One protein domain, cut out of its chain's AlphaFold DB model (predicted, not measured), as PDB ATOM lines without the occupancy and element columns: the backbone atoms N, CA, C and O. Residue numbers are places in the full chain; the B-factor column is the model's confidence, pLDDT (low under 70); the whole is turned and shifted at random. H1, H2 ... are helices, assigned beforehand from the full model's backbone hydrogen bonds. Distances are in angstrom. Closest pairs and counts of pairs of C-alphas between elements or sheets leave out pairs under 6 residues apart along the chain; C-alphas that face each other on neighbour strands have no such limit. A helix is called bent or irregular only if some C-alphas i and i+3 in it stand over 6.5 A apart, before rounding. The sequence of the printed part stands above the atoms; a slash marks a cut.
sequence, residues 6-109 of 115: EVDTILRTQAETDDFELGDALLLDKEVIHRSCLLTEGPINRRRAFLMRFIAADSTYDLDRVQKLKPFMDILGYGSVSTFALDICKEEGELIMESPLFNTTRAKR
ATOM      1  N   GLU A   6     153.896 101.679 222.455       87.44
ATOM      2  CA  GLU A   6     154.159 101.985 223.857       87.44
ATOM      3  C   GLU A   6     155.661 102.161 224.108       87.44
ATOM      4  O   GLU A   6     156.076 103.140 224.729       87.44
ATOM      5  N   VAL A   7     156.490 101.262 223.566       84.75
ATOM      6  CA  VAL A   7     157.954 101.375 223.655       84.75
ATOM      7  C   VAL A   7     158.464 102.598 222.891       84.75
ATOM      8  O   VAL A   7     159.315 103.315 223.412       84.75
ATOM      9  N   ASP A   8     157.921 102.902 221.705       84.62
ATOM     10  CA  ASP A   8     158.292 104.128 220.977       84.62
ATOM     11  C   ASP A   8     157.914 105.392 221.769       84.62
ATOM     12  O   ASP A   8     158.685 106.349 221.819       84.62
ATOM     13  N   THR A   9     156.771 105.380 222.459       87.00
ATOM     14  CA  THR A   9     156.341 106.492 223.323       87.00
ATOM     15  C   THR A   9     157.310 106.711 224.483       87.00
ATOM     16  O   THR A   9     157.736 107.844 224.721       87.00
ATOM     17  N   ILE A  10     157.713 105.640 225.173       87.25
ATOM     18  CA  ILE A  10     158.722 105.707 226.241       87.25
ATOM     19  C   ILE A  10     160.038 106.257 225.682       87.25
ATOM     20  O   ILE A  10     160.572 107.229 226.208       87.25
ATOM     21  N   LEU A  11     160.522 105.718 224.562       85.62
ATOM     22  CA  LEU A  11     161.776 106.158 223.950       85.62
ATOM     23  C   LEU A  11     161.743 107.602 223.436       85.62
ATOM     24  O   LEU A  11     162.790 108.223 223.313       85.62
ATOM     25  N   ARG A  12     160.582 108.162 223.093       83.38
ATOM     26  CA  ARG A  12     160.478 109.575 222.685       83.38
ATOM     27  C   ARG A  12     160.412 110.542 223.855       83.38
ATOM     28  O   ARG A  12     160.714 111.714 223.669       83.38
ATOM     29  N   THR A  13     159.962 110.076 225.013       85.44
ATOM     30  CA  THR A  13     159.685 110.943 226.165       85.44
ATOM     31  C   THR A  13     160.733 110.830 227.260       85.44
ATOM     32  O   THR A  13     160.902 111.781 228.011       85.44
ATOM     33  N   GLN A  14     161.410 109.686 227.357       85.12
ATOM     34  CA  GLN A  14     162.328 109.363 228.449       85.12
ATOM     35  C   GLN A  14     163.753 109.053 227.976       85.12
ATOM     36  O   GLN A  14     164.628 108.880 228.815       85.12
ATOM     37  N   ALA A  15     164.004 108.924 226.666       85.12
ATOM     38  CA  ALA A  15     165.359 108.635 226.204       85.12
ATOM     39  C   ALA A  15     166.259 109.859 226.371       85.12
ATOM     40  O   ALA A  15     165.926 110.961 225.931       85.12
ATOM     41  N   GLU A  16     167.430 109.624 226.942       84.38
ATOM     42  CA  GLU A  16     168.517 110.586 226.963       84.38
ATOM     43  C   GLU A  16     169.369 110.408 225.702       84.38
ATOM     44  O   GLU A  16     169.496 109.308 225.161       84.38
ATOM     45  N   THR A  17     169.882 111.519 225.172       84.94
ATOM     46  CA  THR A  17     170.788 111.500 224.019       84.94
ATOM     47  C   THR A  17     172.188 111.805 224.505       84.94
ATOM     48  O   THR A  17     172.447 112.915 224.963       84.94
ATOM     49  N   ASP A  18     173.074 110.829 224.364       85.62
ATOM     50  CA  ASP A  18     174.487 110.999 224.668       85.62
ATOM     51  C   ASP A  18     175.207 111.762 223.546       85.62
ATOM     52  O   ASP A  18     175.035 111.464 222.355       85.62
ATOM     53  N   ASP A  19     176.045 112.722 223.934       86.69
ATOM     54  CA  ASP A  19     176.959 113.442 223.044       86.69
ATOM     55  C   ASP A  19     178.385 112.922 223.265       86.69
ATOM     56  O   ASP A  19     179.058 113.305 224.218       86.69
ATOM     57  N   PHE A  20     178.802 111.964 222.431       88.56
ATOM     58  CA  PHE A  20     180.084 111.268 222.577       88.56
ATOM     59  C   PHE A  20     181.225 111.982 221.847       88.56
ATOM     60  O   PHE A  20     181.144 112.235 220.639       88.56
ATOM     61  N   GLU A  21     182.346 112.159 222.540       89.31
ATOM     62  CA  GLU A  21     183.632 112.525 221.956       89.31
ATOM     63  C   GLU A  21     184.475 111.289 221.578       89.31
ATOM     64  O   GLU A  21     184.162 110.132 221.879       89.31
ATOM     65  N   LEU A  22     185.581 111.517 220.862       89.88
ATOM     66  CA  LEU A  22     186.515 110.444 220.523       89.88
ATOM     67  C   LEU A  22     187.189 109.900 221.786       89.88
ATOM     68  O   LEU A  22     188.002 110.578 222.404       89.88
ATOM     69  N   GLY A  23     186.921 108.632 222.086       91.06
ATOM     70  CA  GLY A  23     187.453 107.946 223.262       91.06
ATOM     71  C   GLY A  23     186.384 107.628 224.300       91.06
ATOM     72  O   GLY A  23     186.614 106.745 225.127       91.06
ATOM     73  N   ASP A  24     185.211 108.256 224.203       94.50
ATOM     74  CA  ASP A  24     184.085 107.917 225.061       94.50
ATOM     75  C   ASP A  24     183.558 106.516 224.756       94.50
ATOM     76  O   ASP A  24     183.609 106.014 223.625       94.50
ATOM     77  N   ALA A  25     183.041 105.873 225.799       93.69
ATOM     78  CA  ALA A  25     182.483 104.540 225.723       93.69
ATOM     79  C   ALA A  25     181.150 104.482 226.465       93.69
ATOM     80  O   ALA A  25     181.045 104.897 227.618       93.69
ATOM     81  N   LEU A  26     180.158 103.885 225.812       92.31
ATOM     82  CA  LEU A  26     178.902 103.503 226.437       92.31
ATOM     83  C   LEU A  26     178.956 102.021 226.801       92.31
ATOM     84  O   LEU A  26     179.093 101.165 225.923       92.31
ATOM     85  N   LEU A  27     178.828 101.720 228.093       93.25
ATOM     86  CA  LEU A  27     178.621 100.361 228.580       93.25
ATOM     87  C   LEU A  27     177.144 100.187 228.928       93.25
ATOM     88  O   LEU A  27     176.622 100.884 229.792       93.25
ATOM     89  N   LEU A  28     176.487  99.245 228.260       92.25
ATOM     90  CA  LEU A  28     175.071  98.952 228.459       92.25
ATOM     91  C   LEU A  28     174.838  97.444 228.529       92.25
ATOM     92  O   LEU A  28     175.534  96.669 227.867       92.25
ATOM     93  N   ASP A  29     173.850  97.039 229.326       92.44
ATOM     94  CA  ASP A  29     173.355  95.665 229.314       92.44
ATOM     95  C   ASP A  29     172.636  95.384 227.986       92.44
ATOM     96  O   ASP A  29     171.968  96.260 227.430       92.44
ATOM     97  N   LYS A  30     172.755  94.157 227.464       86.50
ATOM     98  CA  LYS A  30     172.175  93.780 226.166       86.50
ATOM     99  C   LYS A  30     170.653  93.969 226.098       86.50
ATOM    100  O   LYS A  30     170.120  94.057 224.993       86.50
ATOM    101  N   GLU A  31     169.969  93.981 227.242       86.88
ATOM    102  CA  GLU A  31     168.518  94.149 227.348       86.88
ATOM    103  C   GLU A  31     168.090  95.619 227.528       86.88
ATOM    104  O   GLU A  31     166.895  95.911 227.595       86.88
ATOM    105  N   VAL A  32     169.035  96.570 227.548       88.00
ATOM    106  CA  VAL A  32     168.713  98.003 227.512       88.00
ATOM    107  C   VAL A  32     168.070  98.350 226.171       88.00
ATOM    108  O   VAL A  32     168.684  98.246 225.103       88.00
ATOM    109  N   ILE A  33     166.822  98.816 226.231       85.56
ATOM    110  CA  ILE A  33     166.105  99.332 225.067       85.56
ATOM    111  C   ILE A  33     166.701 100.697 224.711       85.56
ATOM    112  O   ILE A  33     166.674 101.624 225.512       85.56
ATOM    113  N   HIS A  34     167.211 100.821 223.489       86.81
ATOM    114  CA  HIS A  34     167.837 102.042 222.989       86.81
ATOM    115  C   HIS A  34     167.423 102.319 221.540       86.81
ATOM    116  O   HIS A  34     166.940 101.435 220.828       86.81
ATOM    117  N   ARG A  35     167.624 103.563 221.095       84.25
ATOM    118  CA  ARG A  35     167.387 104.001 219.714       84.25
ATOM    119  C   ARG A  35     168.518 104.893 219.231       84.25
ATOM    120  O   ARG A  35     169.086 105.656 220.001       84.25
ATOM    121  N   SER A  36     168.778 104.853 217.931       82.75
ATOM    122  CA  SER A  36     169.708 105.782 217.290       82.75
ATOM    123  C   SER A  36     168.980 107.042 216.819       82.75
ATOM    124  O   SER A  36     167.841 106.983 216.346       82.75
ATOM    125  N   CYS A  37     169.655 108.186 216.904       82.06
ATOM    126  CA  CYS A  37     169.276 109.393 216.178       82.06
ATOM    127  C   CYS A  37     169.797 109.330 214.731       82.06
ATOM    128  O   CYS A  37     170.843 108.731 214.459       82.06
ATOM    129  N   LEU A  38     169.062 109.937 213.797       83.06
ATOM    130  CA  LEU A  38     169.533 110.093 212.421       83.06
ATOM    131  C   LEU A  38     170.725 111.050 212.401       83.06
ATOM    132  O   LEU A  38     170.718 112.068 213.092       83.06
ATOM    133  N   LEU A  39     171.737 110.733 211.592       83.81
ATOM    134  CA  LEU A  39     172.816 111.673 211.316       83.81
ATOM    135  C   LEU A  39     172.266 112.774 210.401       83.81
ATOM    136  O   LEU A  39     171.914 112.504 209.254       83.81
ATOM    137  N   THR A  40     172.153 113.989 210.927       84.69
ATOM    138  CA  THR A  40     171.722 115.179 210.182       84.69
ATOM    139  C   THR A  40     172.924 115.920 209.596       84.69
ATOM    140  O   THR A  40     174.073 115.582 209.881       84.69
ATOM    141  N   GLU A  41     172.672 116.944 208.777       87.31
ATOM    142  CA  GLU A  41     173.733 117.818 208.269       87.31
ATOM    143  C   GLU A  41     174.513 118.480 209.415       87.31
ATOM    144  O   GLU A  41     173.945 118.874 210.435       87.31
ATOM    145  N   GLY A  42     175.830 118.589 209.242       85.75
ATOM    146  CA  GLY A  42     176.738 119.129 210.245       85.75
ATOM    147  C   GLY A  42     178.208 118.960 209.851       85.75
ATOM    148  O   GLY A  42     178.507 118.427 208.779       85.75
ATOM    149  N   PRO A  43     179.151 119.385 210.711       84.44
ATOM    150  CA  PRO A  43     180.590 119.278 210.438       84.44
ATOM    151  C   PRO A  43     181.078 117.823 210.345       84.44
ATOM    152  O   PRO A  43     182.111 117.549 209.734       84.44
ATOM    153  N   ILE A  44     180.334 116.881 210.931       81.88
ATOM    154  CA  ILE A  44     180.625 115.449 210.899       81.88
ATOM    155  C   ILE A  44     179.713 114.786 209.866       81.88
ATOM    156  O   ILE A  44     178.519 114.622 210.088       81.88
ATOM    157  N   ASN A  45     180.291 114.336 208.752       85.81
ATOM    158  CA  ASN A  45     179.553 113.645 207.689       85.81
ATOM    159  C   ASN A  45     179.476 112.116 207.870       85.81
ATOM    160  O   ASN A  45     178.903 111.423 207.031       85.81
ATOM    161  N   ARG A  46     180.080 111.569 208.935       85.31
ATOM    162  CA  ARG A  46     180.070 110.132 209.246       85.31
ATOM    163  C   ARG A  46     180.277 109.868 210.736       85.31
ATOM    164  O   ARG A  46     181.148 110.472 211.352       85.31
ATOM    165  N   ARG A  47     179.562 108.884 211.282       85.06
ATOM    166  CA  ARG A  47     179.777 108.359 212.640       85.06
ATOM    167  C   ARG A  47     180.346 106.946 212.552       85.06
ATOM    168  O   ARG A  47     179.842 106.124 211.789       85.06
ATOM    169  N   ARG A  48     181.402 106.658 213.313       85.69
ATOM    170  CA  ARG A  48     181.959 105.305 213.457       85.69
ATOM    171  C   ARG A  48     182.031 104.967 214.934       85.69
ATOM    172  O   ARG A  48     182.526 105.774 215.708       85.69
ATOM    173  N   ALA A  49     181.572 103.776 215.286       87.94
ATOM    174  CA  ALA A  49     181.689 103.229 216.626       87.94
ATOM    175  C   ALA A  49     182.416 101.886 216.557       87.94
ATOM    176  O   ALA A  49     182.314 101.162 215.562       87.94
ATOM    177  N   PHE A  50     183.151 101.567 217.615       88.56
ATOM    178  CA  PHE A  50     183.674 100.230 217.842       88.56
ATOM    179  C   PHE A  50     182.760  99.524 218.845       88.56
ATOM    180  O   PHE A  50     182.501 100.058 219.918       88.56
ATOM    181  N   LEU A  51     182.255  98.343 218.482       87.00
ATOM    182  CA  LEU A  51     181.387  97.543 219.343       87.00
ATOM    183  C   LEU A  51     182.172  96.359 219.911       87.00
ATOM    184  O   LEU A  51     182.741  95.568 219.160       87.00
ATOM    185  N   MET A  52     182.131  96.202 221.231       88.12
ATOM    186  CA  MET A  52     182.650  95.036 221.943       88.12
ATOM    187  C   MET A  52     181.567  94.505 222.880       88.12
ATOM    188  O   MET A  52     180.849  95.279 223.505       88.12
ATOM    189  N   ARG A  53     181.440  93.178 222.969       88.00
ATOM    190  CA  ARG A  53     180.539  92.517 223.917       88.00
ATOM    191  C   ARG A  53     181.359  91.724 224.920       88.00
ATOM    192  O   ARG A  53     182.214  90.936 224.522       88.00
ATOM    193  N   PHE A  54     181.049  91.911 226.195       90.62
ATOM    194  CA  PHE A  54     181.517  91.050 227.271       90.62
ATOM    195  C   PHE A  54     180.423  90.033 227.574       90.62
ATOM    196  O   PHE A  54     179.247  90.384 227.645       90.62
ATOM    197  N   ILE A  55     180.811  88.773 227.712       90.50
ATOM    198  CA  ILE A  55     179.923  87.674 228.088       90.50
ATOM    199  C   ILE A  55     180.607  86.865 229.184       90.50
ATOM    200  O   ILE A  55     181.837  86.871 229.286       90.50
ATOM    201  N   ALA A  56     179.815  86.178 229.998       91.81
ATOM    202  CA  ALA A  56     180.365  85.256 230.977       91.81
ATOM    203  C   ALA A  56     180.982  84.038 230.269       91.81
ATOM    204  O   ALA A  56     180.585  83.674 229.158       91.81
ATOM    205  N   ALA A  57     181.978  83.409 230.898       90.38
ATOM    206  CA  ALA A  57     182.699  82.287 230.292       90.38
ATOM    207  C   ALA A  57     181.807  81.050 230.053       90.38
ATOM    208  O   ALA A  57     182.116  80.221 229.202       90.38
ATOM    209  N   ASP A  58     180.703  80.958 230.789       93.12
ATOM    210  CA  ASP A  58     179.666  79.930 230.725       93.12
ATOM    211  C   ASP A  58     178.462  80.329 229.851       93.12
ATOM    212  O   ASP A  58     177.471  79.605 229.795       93.12
ATOM    213  N   SER A  59     178.527  81.466 229.149       93.75
ATOM    214  CA  SER A  59     177.451  81.894 228.252       93.75
ATOM    215  C   SER A  59     177.296  80.947 227.059       93.75
ATOM    216  O   SER A  59     178.272  80.601 226.383       93.75
ATOM    217  N   THR A  60     176.048  80.586 226.769       95.69
ATOM    218  CA  THR A  60     175.670  79.686 225.678       95.69
ATOM    219  C   THR A  60     175.092  80.435 224.479       95.69
ATOM    220  O   THR A  60     174.630  81.575 224.584       95.69
ATOM    221  N   TYR A  61     175.151  79.794 223.316       94.38
ATOM    222  CA  TYR A  61     174.622  80.314 222.067       94.38
ATOM    223  C   TYR A  61     173.101  80.153 221.976       94.38
ATOM    224  O   TYR A  61     172.584  79.055 222.152       94.38
ATOM    225  N   ASP A  62     172.418  81.256 221.667       92.62
ATOM    226  CA  ASP A  62     170.966  81.341 221.464       92.62
ATOM    227  C   ASP A  62     170.689  81.440 219.954       92.62
ATOM    228  O   ASP A  62     170.626  82.529 219.366       92.62
ATOM    229  N   LEU A  63     170.622  80.276 219.308       91.81
ATOM    230  CA  LEU A  63     170.403  80.125 217.873       91.81
ATOM    231  C   LEU A  63     168.992  80.580 217.492       91.81
ATOM    232  O   LEU A  63     168.830  81.228 216.457       91.81
ATOM    233  N   ASP A  64     167.986  80.291 218.321       91.12
ATOM    234  CA  ASP A  64     166.603  80.726 218.087       91.12
ATOM    235  C   ASP A  64     166.507  82.258 217.971       91.12
ATOM    236  O   ASP A  64     165.943  82.785 217.001       91.12
ATOM    237  N   ARG A  65     167.132  83.000 218.894       86.88
ATOM    238  CA  ARG A  65     167.177  84.469 218.833       86.88
ATOM    239  C   ARG A  65     167.923  84.960 217.602       86.88
ATOM    240  O   ARG A  65     167.459  85.900 216.954       86.88
ATOM    241  N   VAL A  66     169.051  84.346 217.250       87.38
ATOM    242  CA  VAL A  66     169.821  84.731 216.058       87.38
ATOM    243  C   VAL A  66     169.013  84.512 214.776       87.38
ATOM    244  O   VAL A  66     168.941  85.411 213.933       87.38
ATOM    245  N   GLN A  67     168.336  83.372 214.642       86.50
ATOM    246  CA  GLN A  67     167.484  83.071 213.489       86.50
ATOM    247  C   GLN A  67     166.303  84.040 213.379       86.50
ATOM    248  O   GLN A  67     166.007  84.516 212.283       86.50
ATOM    249  N   LYS A  68     165.668  84.402 214.501       86.19
ATOM    250  CA  LYS A  68     164.581  85.398 214.534       86.19
ATOM    251  C   LYS A  68     165.040  86.806 214.160       86.19
ATOM    252  O   LYS A  68     164.248  87.579 213.623       86.19
ATOM    253  N   LEU A  69     166.301  87.150 214.424       80.12
ATOM    254  CA  LEU A  69     166.878  88.452 214.075       80.12
ATOM    255  C   LEU A  69     167.326  88.539 212.613       80.12
ATOM    256  O   LEU A  69     167.309  89.631 212.041       80.12
ATOM    257  N   LYS A  70     167.685  87.412 211.987       81.00
ATOM    258  CA  LYS A  70     168.213  87.378 210.616       81.00
ATOM    259  C   LYS A  70     167.324  88.106 209.586       81.00
ATOM    260  O   LYS A  70     167.866  88.940 208.862       81.00
ATOM    261  N   PRO A  71     165.991  87.901 209.530       81.31
ATOM    262  CA  PRO A  71     165.141  88.611 208.572       81.31
ATOM    263  C   PRO A  71     165.202  90.135 208.729       81.31
ATOM    264  O   PRO A  71     165.208  90.859 207.738       81.31
ATOM    265  N   PHE A  72     165.295  90.637 209.965       76.19
ATOM    266  CA  PHE A  72     165.420  92.073 210.224       76.19
ATOM    267  C   PHE A  72     166.770  92.618 209.753       76.19
ATOM    268  O   PHE A  72     166.825  93.709 209.193       76.19
ATOM    269  N   MET A  73     167.850  91.860 209.946       73.75
ATOM    270  CA  MET A  73     169.180  92.237 209.458       73.75
ATOM    271  C   MET A  73     169.229  92.314 207.931       73.75
ATOM    272  O   MET A  73     169.816  93.255 207.391       73.75
ATOM    273  N   ASP A  74     168.580  91.363 207.254       75.50
ATOM    274  CA  ASP A  74     168.480  91.326 205.793       75.50
ATOM    275  C   ASP A  74     167.689  92.543 205.270       75.50
ATOM    276  O   ASP A  74     168.143  93.226 204.351       75.50
ATOM    277  N   ILE A  75     166.553  92.879 205.901       76.69
ATOM    278  CA  ILE A  75     165.715  94.043 205.541       76.69
ATOM    279  C   ILE A  75     166.465  95.368 205.723       76.69
ATOM    280  O   ILE A  75     166.349  96.269 204.896       76.69
ATOM    281  N   LEU A  76     167.229  95.503 206.808       69.50
ATOM    282  CA  LEU A  76     167.931  96.741 207.150       69.50
ATOM    283  C   LEU A  76     169.244  96.929 206.369       69.50
ATOM    284  O   LEU A  76     169.957  97.903 206.599       69.50
ATOM    285  N   GLY A  77     169.578  96.015 205.450       64.12
ATOM    286  CA  GLY A  77     170.786  96.115 204.630       64.12
ATOM    287  C   GLY A  77     172.081  95.933 205.425       64.12
ATOM    288  O   GLY A  77     173.157  96.266 204.933       64.12
ATOM    289  N   TYR A  78     172.012  95.358 206.632       64.12
ATOM    290  CA  TYR A  78     173.182  95.066 207.471       64.12
ATOM    291  C   TYR A  78     173.967  93.828 207.005       64.12
ATOM    292  O   TYR A  78     174.803  93.322 207.754       64.12
ATOM    293  N   GLY A  79     173.728  93.350 205.778       52.34
ATOM    294  CA  GLY A  79     174.173  92.059 205.236       52.34
ATOM    295  C   GLY A  79     175.684  91.787 205.242       52.34
ATOM    296  O   GLY A  79     176.091  90.673 204.938       52.34
ATOM    297  N   SER A  80     176.520  92.758 205.619       49.34
ATOM    298  CA  SER A  80     177.970  92.595 205.792       49.34
ATOM    299  C   SER A  80     178.499  92.930 207.193       49.34
ATOM    300  O   SER A  80     179.670  92.675 207.468       49.34
ATOM    301  N   VAL A  81     177.692  93.508 208.093       50.88
ATOM    302  CA  VAL A  81     178.235  94.250 209.252       50.88
ATOM    303  C   VAL A  81     178.409  93.394 210.507       50.88
ATOM    304  O   VAL A  81     179.140  93.797 211.403       50.88
ATOM    305  N   SER A  82     177.850  92.182 210.572       60.72
ATOM    306  CA  SER A  82     178.322  91.171 211.534       60.72
ATOM    307  C   SER A  82     177.596  89.841 211.323       60.72
ATOM    308  O   SER A  82     176.605  89.548 211.993       60.72
ATOM    309  N   THR A  83     178.135  88.983 210.454       67.69
ATOM    310  CA  THR A  83     177.812  87.546 210.481       67.69
ATOM    311  C   THR A  83     178.346  86.875 211.745       67.69
ATOM    312  O   THR A  83     178.033  85.726 211.995       67.69
ATOM    313  N   PHE A  84     179.083  87.591 212.603       78.62
ATOM    314  CA  PHE A  84     179.635  87.054 213.843       78.62
ATOM    315  C   PHE A  84     178.589  86.325 214.692       78.62
ATOM    316  O   PHE A  84     178.852  85.221 215.141       78.62
ATOM    317  N   ALA A  85     177.390  86.891 214.861       79.31
ATOM    318  CA  ALA A  85     176.328  86.214 215.605       79.31
ATOM    319  C   ALA A  85     175.854  84.914 214.930       79.31
ATOM    320  O   ALA A  85     175.393  84.037 215.635       79.31
ATOM    321  N   LEU A  86     175.980  84.789 213.605       81.88
ATOM    322  CA  LEU A  86     175.647  83.585 212.829       81.88
ATOM    323  C   LEU A  86     176.798  82.566 212.795       81.88
ATOM    324  O   LEU A  86     176.546  81.373 212.676       81.88
ATOM    325  N   ASP A  87     178.044  83.037 212.887       86.31
ATOM    326  CA  ASP A  87     179.246  82.228 212.661       86.31
ATOM    327  C   ASP A  87     179.915  81.761 213.963       86.31
ATOM    328  O   ASP A  87     180.791  80.896 213.936       86.31
ATOM    329  N   ILE A  88     179.555  82.360 215.105       89.31
ATOM    330  CA  ILE A  88     180.213  82.103 216.391       89.31
ATOM    331  C   ILE A  88     180.015  80.664 216.864       89.31
ATOM    332  O   ILE A  88     180.968  80.038 217.316       89.31
ATOM    333  N   CYS A  89     178.815  80.125 216.709       92.94
ATOM    334  CA  CYS A  89     178.425  78.782 217.111       92.94
ATOM    335  C   CYS A  89     177.427  78.243 216.082       92.94
ATOM    336  O   CYS A  89     176.827  79.006 215.321       92.94
ATOM    337  N   LYS A  90     177.270  76.923 216.033       91.19
ATOM    338  CA  LYS A  90     176.402  76.237 215.071       91.19
ATOM    339  C   LYS A  90     175.108  75.762 215.709       91.19
ATOM    340  O   LYS A  90     174.064  75.833 215.065       91.19
ATOM    341  N   GLU A  91     175.185  75.279 216.943       94.56
ATOM    342  CA  GLU A  91     174.083  74.592 217.614       94.56
ATOM    343  C   GLU A  91     173.618  75.356 218.857       94.56
ATOM    344  O   GLU A  91     174.410  75.970 219.571       94.56
ATOM    345  N   GLU A  92     172.309  75.320 219.107       95.69
ATOM    346  CA  GLU A  92     171.694  75.897 220.306       95.69
ATOM    347  C   GLU A  92     172.362  75.347 221.574       95.69
ATOM    348  O   GLU A  92     172.569  74.140 221.711       95.69
ATOM    349  N   GLY A  93     172.678  76.226 222.522       95.81
ATOM    350  CA  GLY A  93     173.264  75.838 223.800       95.81
ATOM    351  C   GLY A  93     174.782  75.625 223.787       95.81
ATOM    352  O   GLY A  93     175.356  75.421 224.856       95.81
ATOM    353  N   GLU A  94     175.460  75.711 222.636       96.44
ATOM    354  CA  GLU A  94     176.925  75.618 222.587       96.44
ATOM    355  C   GLU A  94     177.584  76.716 223.432       96.44
ATOM    356  O   GLU A  94     177.186  77.881 223.389       96.44
ATOM    357  N   LEU A  95     178.631  76.360 224.183       95.12
ATOM    358  CA  LEU A  95     179.425  77.341 224.918       95.12
ATOM    359  C   LEU A  95     180.148  78.259 223.936       95.12
ATOM    360  O   LEU A  95     181.006  77.821 223.169       95.12
ATOM    361  N   ILE A  96     179.870  79.558 224.023       93.31
ATOM    362  CA  ILE A  96     180.447  80.544 223.106       93.31
ATOM    363  C   ILE A  96     181.979  80.572 223.217       93.31
ATOM    364  O   ILE A  96     182.682  80.704 222.215       93.31
ATOM    365  N   MET A  97     182.519  80.403 224.426       91.12
ATOM    366  CA  MET A  97     183.967  80.343 224.666       91.12
ATOM    367  C   MET A  97     184.661  79.191 223.929       91.12
ATOM    368  O   MET A  97     185.852  79.291 223.609       91.12
ATOM    369  N   GLU A  98     183.916  78.129 223.626       92.31
ATOM    370  CA  GLU A  98     184.403  76.955 222.910       92.31
ATOM    371  C   GLU A  98     184.293  77.085 221.386       92.31
ATOM    372  O   GLU A  98     184.744  76.197 220.663       92.31
ATOM    373  N   SER A  99     183.791  78.221 220.888       92.25
ATOM    374  CA  SER A  99     183.727  78.526 219.462       92.25
ATOM    375  C   SER A  99     185.064  78.257 218.752       92.25
ATOM    376  O   SER A  99     186.113  78.754 219.191       92.25
ATOM    377  N   PRO A 100     185.043  77.578 217.587       89.75
ATOM    378  CA  PRO A 100     186.227  77.395 216.755       89.75
ATOM    379  C   PRO A 100     186.909  78.709 216.353       89.75
ATOM    380  O   PRO A 100     188.124  78.731 216.142       89.75
ATOM    381  N   LEU A 101     186.160  79.820 216.301       88.44
ATOM    382  CA  LEU A 101     186.701  81.152 216.005       88.44
ATOM    383  C   LEU A 101     187.714  81.629 217.058       88.44
ATOM    384  O   LEU A 101     188.501  82.541 216.797       88.44
ATOM    385  N   PHE A 102     187.713  81.033 218.253       88.50
ATOM    386  CA  PHE A 102     188.557  81.447 219.371       88.50
ATOM    387  C   PHE A 102     189.716  80.498 219.666       88.50
ATOM    388  O   PHE A 102     190.523  80.815 220.540       88.50
ATOM    389  N   ASN A 103     189.879  79.399 218.923       84.06
ATOM    390  CA  ASN A 103     190.872  78.354 219.216       84.06
ATOM    391  C   ASN A 103     192.304  78.878 219.439       84.06
ATOM    392  O   ASN A 103     193.012  78.394 220.316       84.06
ATOM    393  N   THR A 104     192.732  79.907 218.702       81.94
ATOM    394  CA  THR A 104     194.085  80.489 218.817       81.94
ATOM    395  C   THR A 104     194.180  81.674 219.784       81.94
ATOM    396  O   THR A 104     195.274  82.172 220.055       81.94
ATOM    397  N   THR A 105     193.049  82.162 220.303       84.69
ATOM    398  CA  THR A 105     192.971  83.406 221.092       84.69
ATOM    399  C   THR A 105     192.242  83.262 222.425       84.69
ATOM    400  O   THR A 105     192.204  84.228 223.182       84.69
ATOM    401  N   ARG A 106     191.716  82.078 222.760       82.81
ATOM    402  CA  ARG A 106     190.853  81.841 223.929       82.81
ATOM    403  C   ARG A 106     191.436  82.383 225.237       82.81
ATOM    404  O   ARG A 106     190.786  83.176 225.909       82.81
ATOM    405  N   ALA A 107     192.692  82.055 225.544       81.25
ATOM    406  CA  ALA A 107     193.359  82.520 226.765       81.25
ATOM    407  C   ALA A 107     193.502  84.054 226.847       81.25
ATOM    408  O   ALA A 107     193.508  84.613 227.936       81.25
ATOM    409  N   LYS A 108     193.583  84.744 225.701       85.38
ATOM    410  CA  LYS A 108     193.715  86.210 225.620       85.38
ATOM    411  C   LYS A 108     192.368  86.941 225.684       85.38
ATOM    412  O   LYS A 108     192.355  88.163 225.750       85.38
ATOM    413  N   ARG A 109     191.251  86.210 225.605       83.75
ATOM    414  CA  ARG A 109     189.884  86.760 225.621       83.75
ATOM    415  C   ARG A 109     189.278  86.820 227.020       83.75
ATOM    416  O   ARG A 109     188.268  87.490 227.202       83.75
TER     417      ARG A 109
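What this domain is: This is residues 6 to 109 of the 115 residues of an uncharacterized protein of Moorea sp. SIO3G5 (UniProt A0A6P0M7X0). Little regular structure: a loose, open chain with H2, the longest helix, and short H3 near it, while a long looping stretch, residues 14 to 62, leads to them from H1 at the far end. Residues 40 to 46 stick out; H4 ends the printed part. The 104 printed residues include four named helices, H1 to H4, and no named strand; the class is all helix, with 29 residues in named elements. The radius of gyration of the C-alphas is 16.9 A; the spans are 44 by 33 by 25 A.

How they stand to each other: H2, residues 63 to 75, and H3, residues 84 to 87, are close but not clearly touching; their closest C-alphas, of Val 66 and Ala 85, are 6.7 A apart. H1, residues 6 to 13, and H4, residues 106 to 109, touch no helix. Every O i to N i+4 pair is within hydrogen-bond range in H1, 7 of 9 in H2; H3 and H4 are too short for one.

Where its parts are: H2, 19.2 A long, begins at C-alpha 63 (170.403, 80.125, 217.873) and is only just irregular: C-alphas 68 and 71 are 6.8 A apart. H1, 10.8 A, begins at C-alpha 6 (154.159, 101.985, 223.857).

The domain as a whole: The printed part has no cut. Links H1 to H2 and H3 to H4 are long. Residues 76 to 83 have pLDDT under 70.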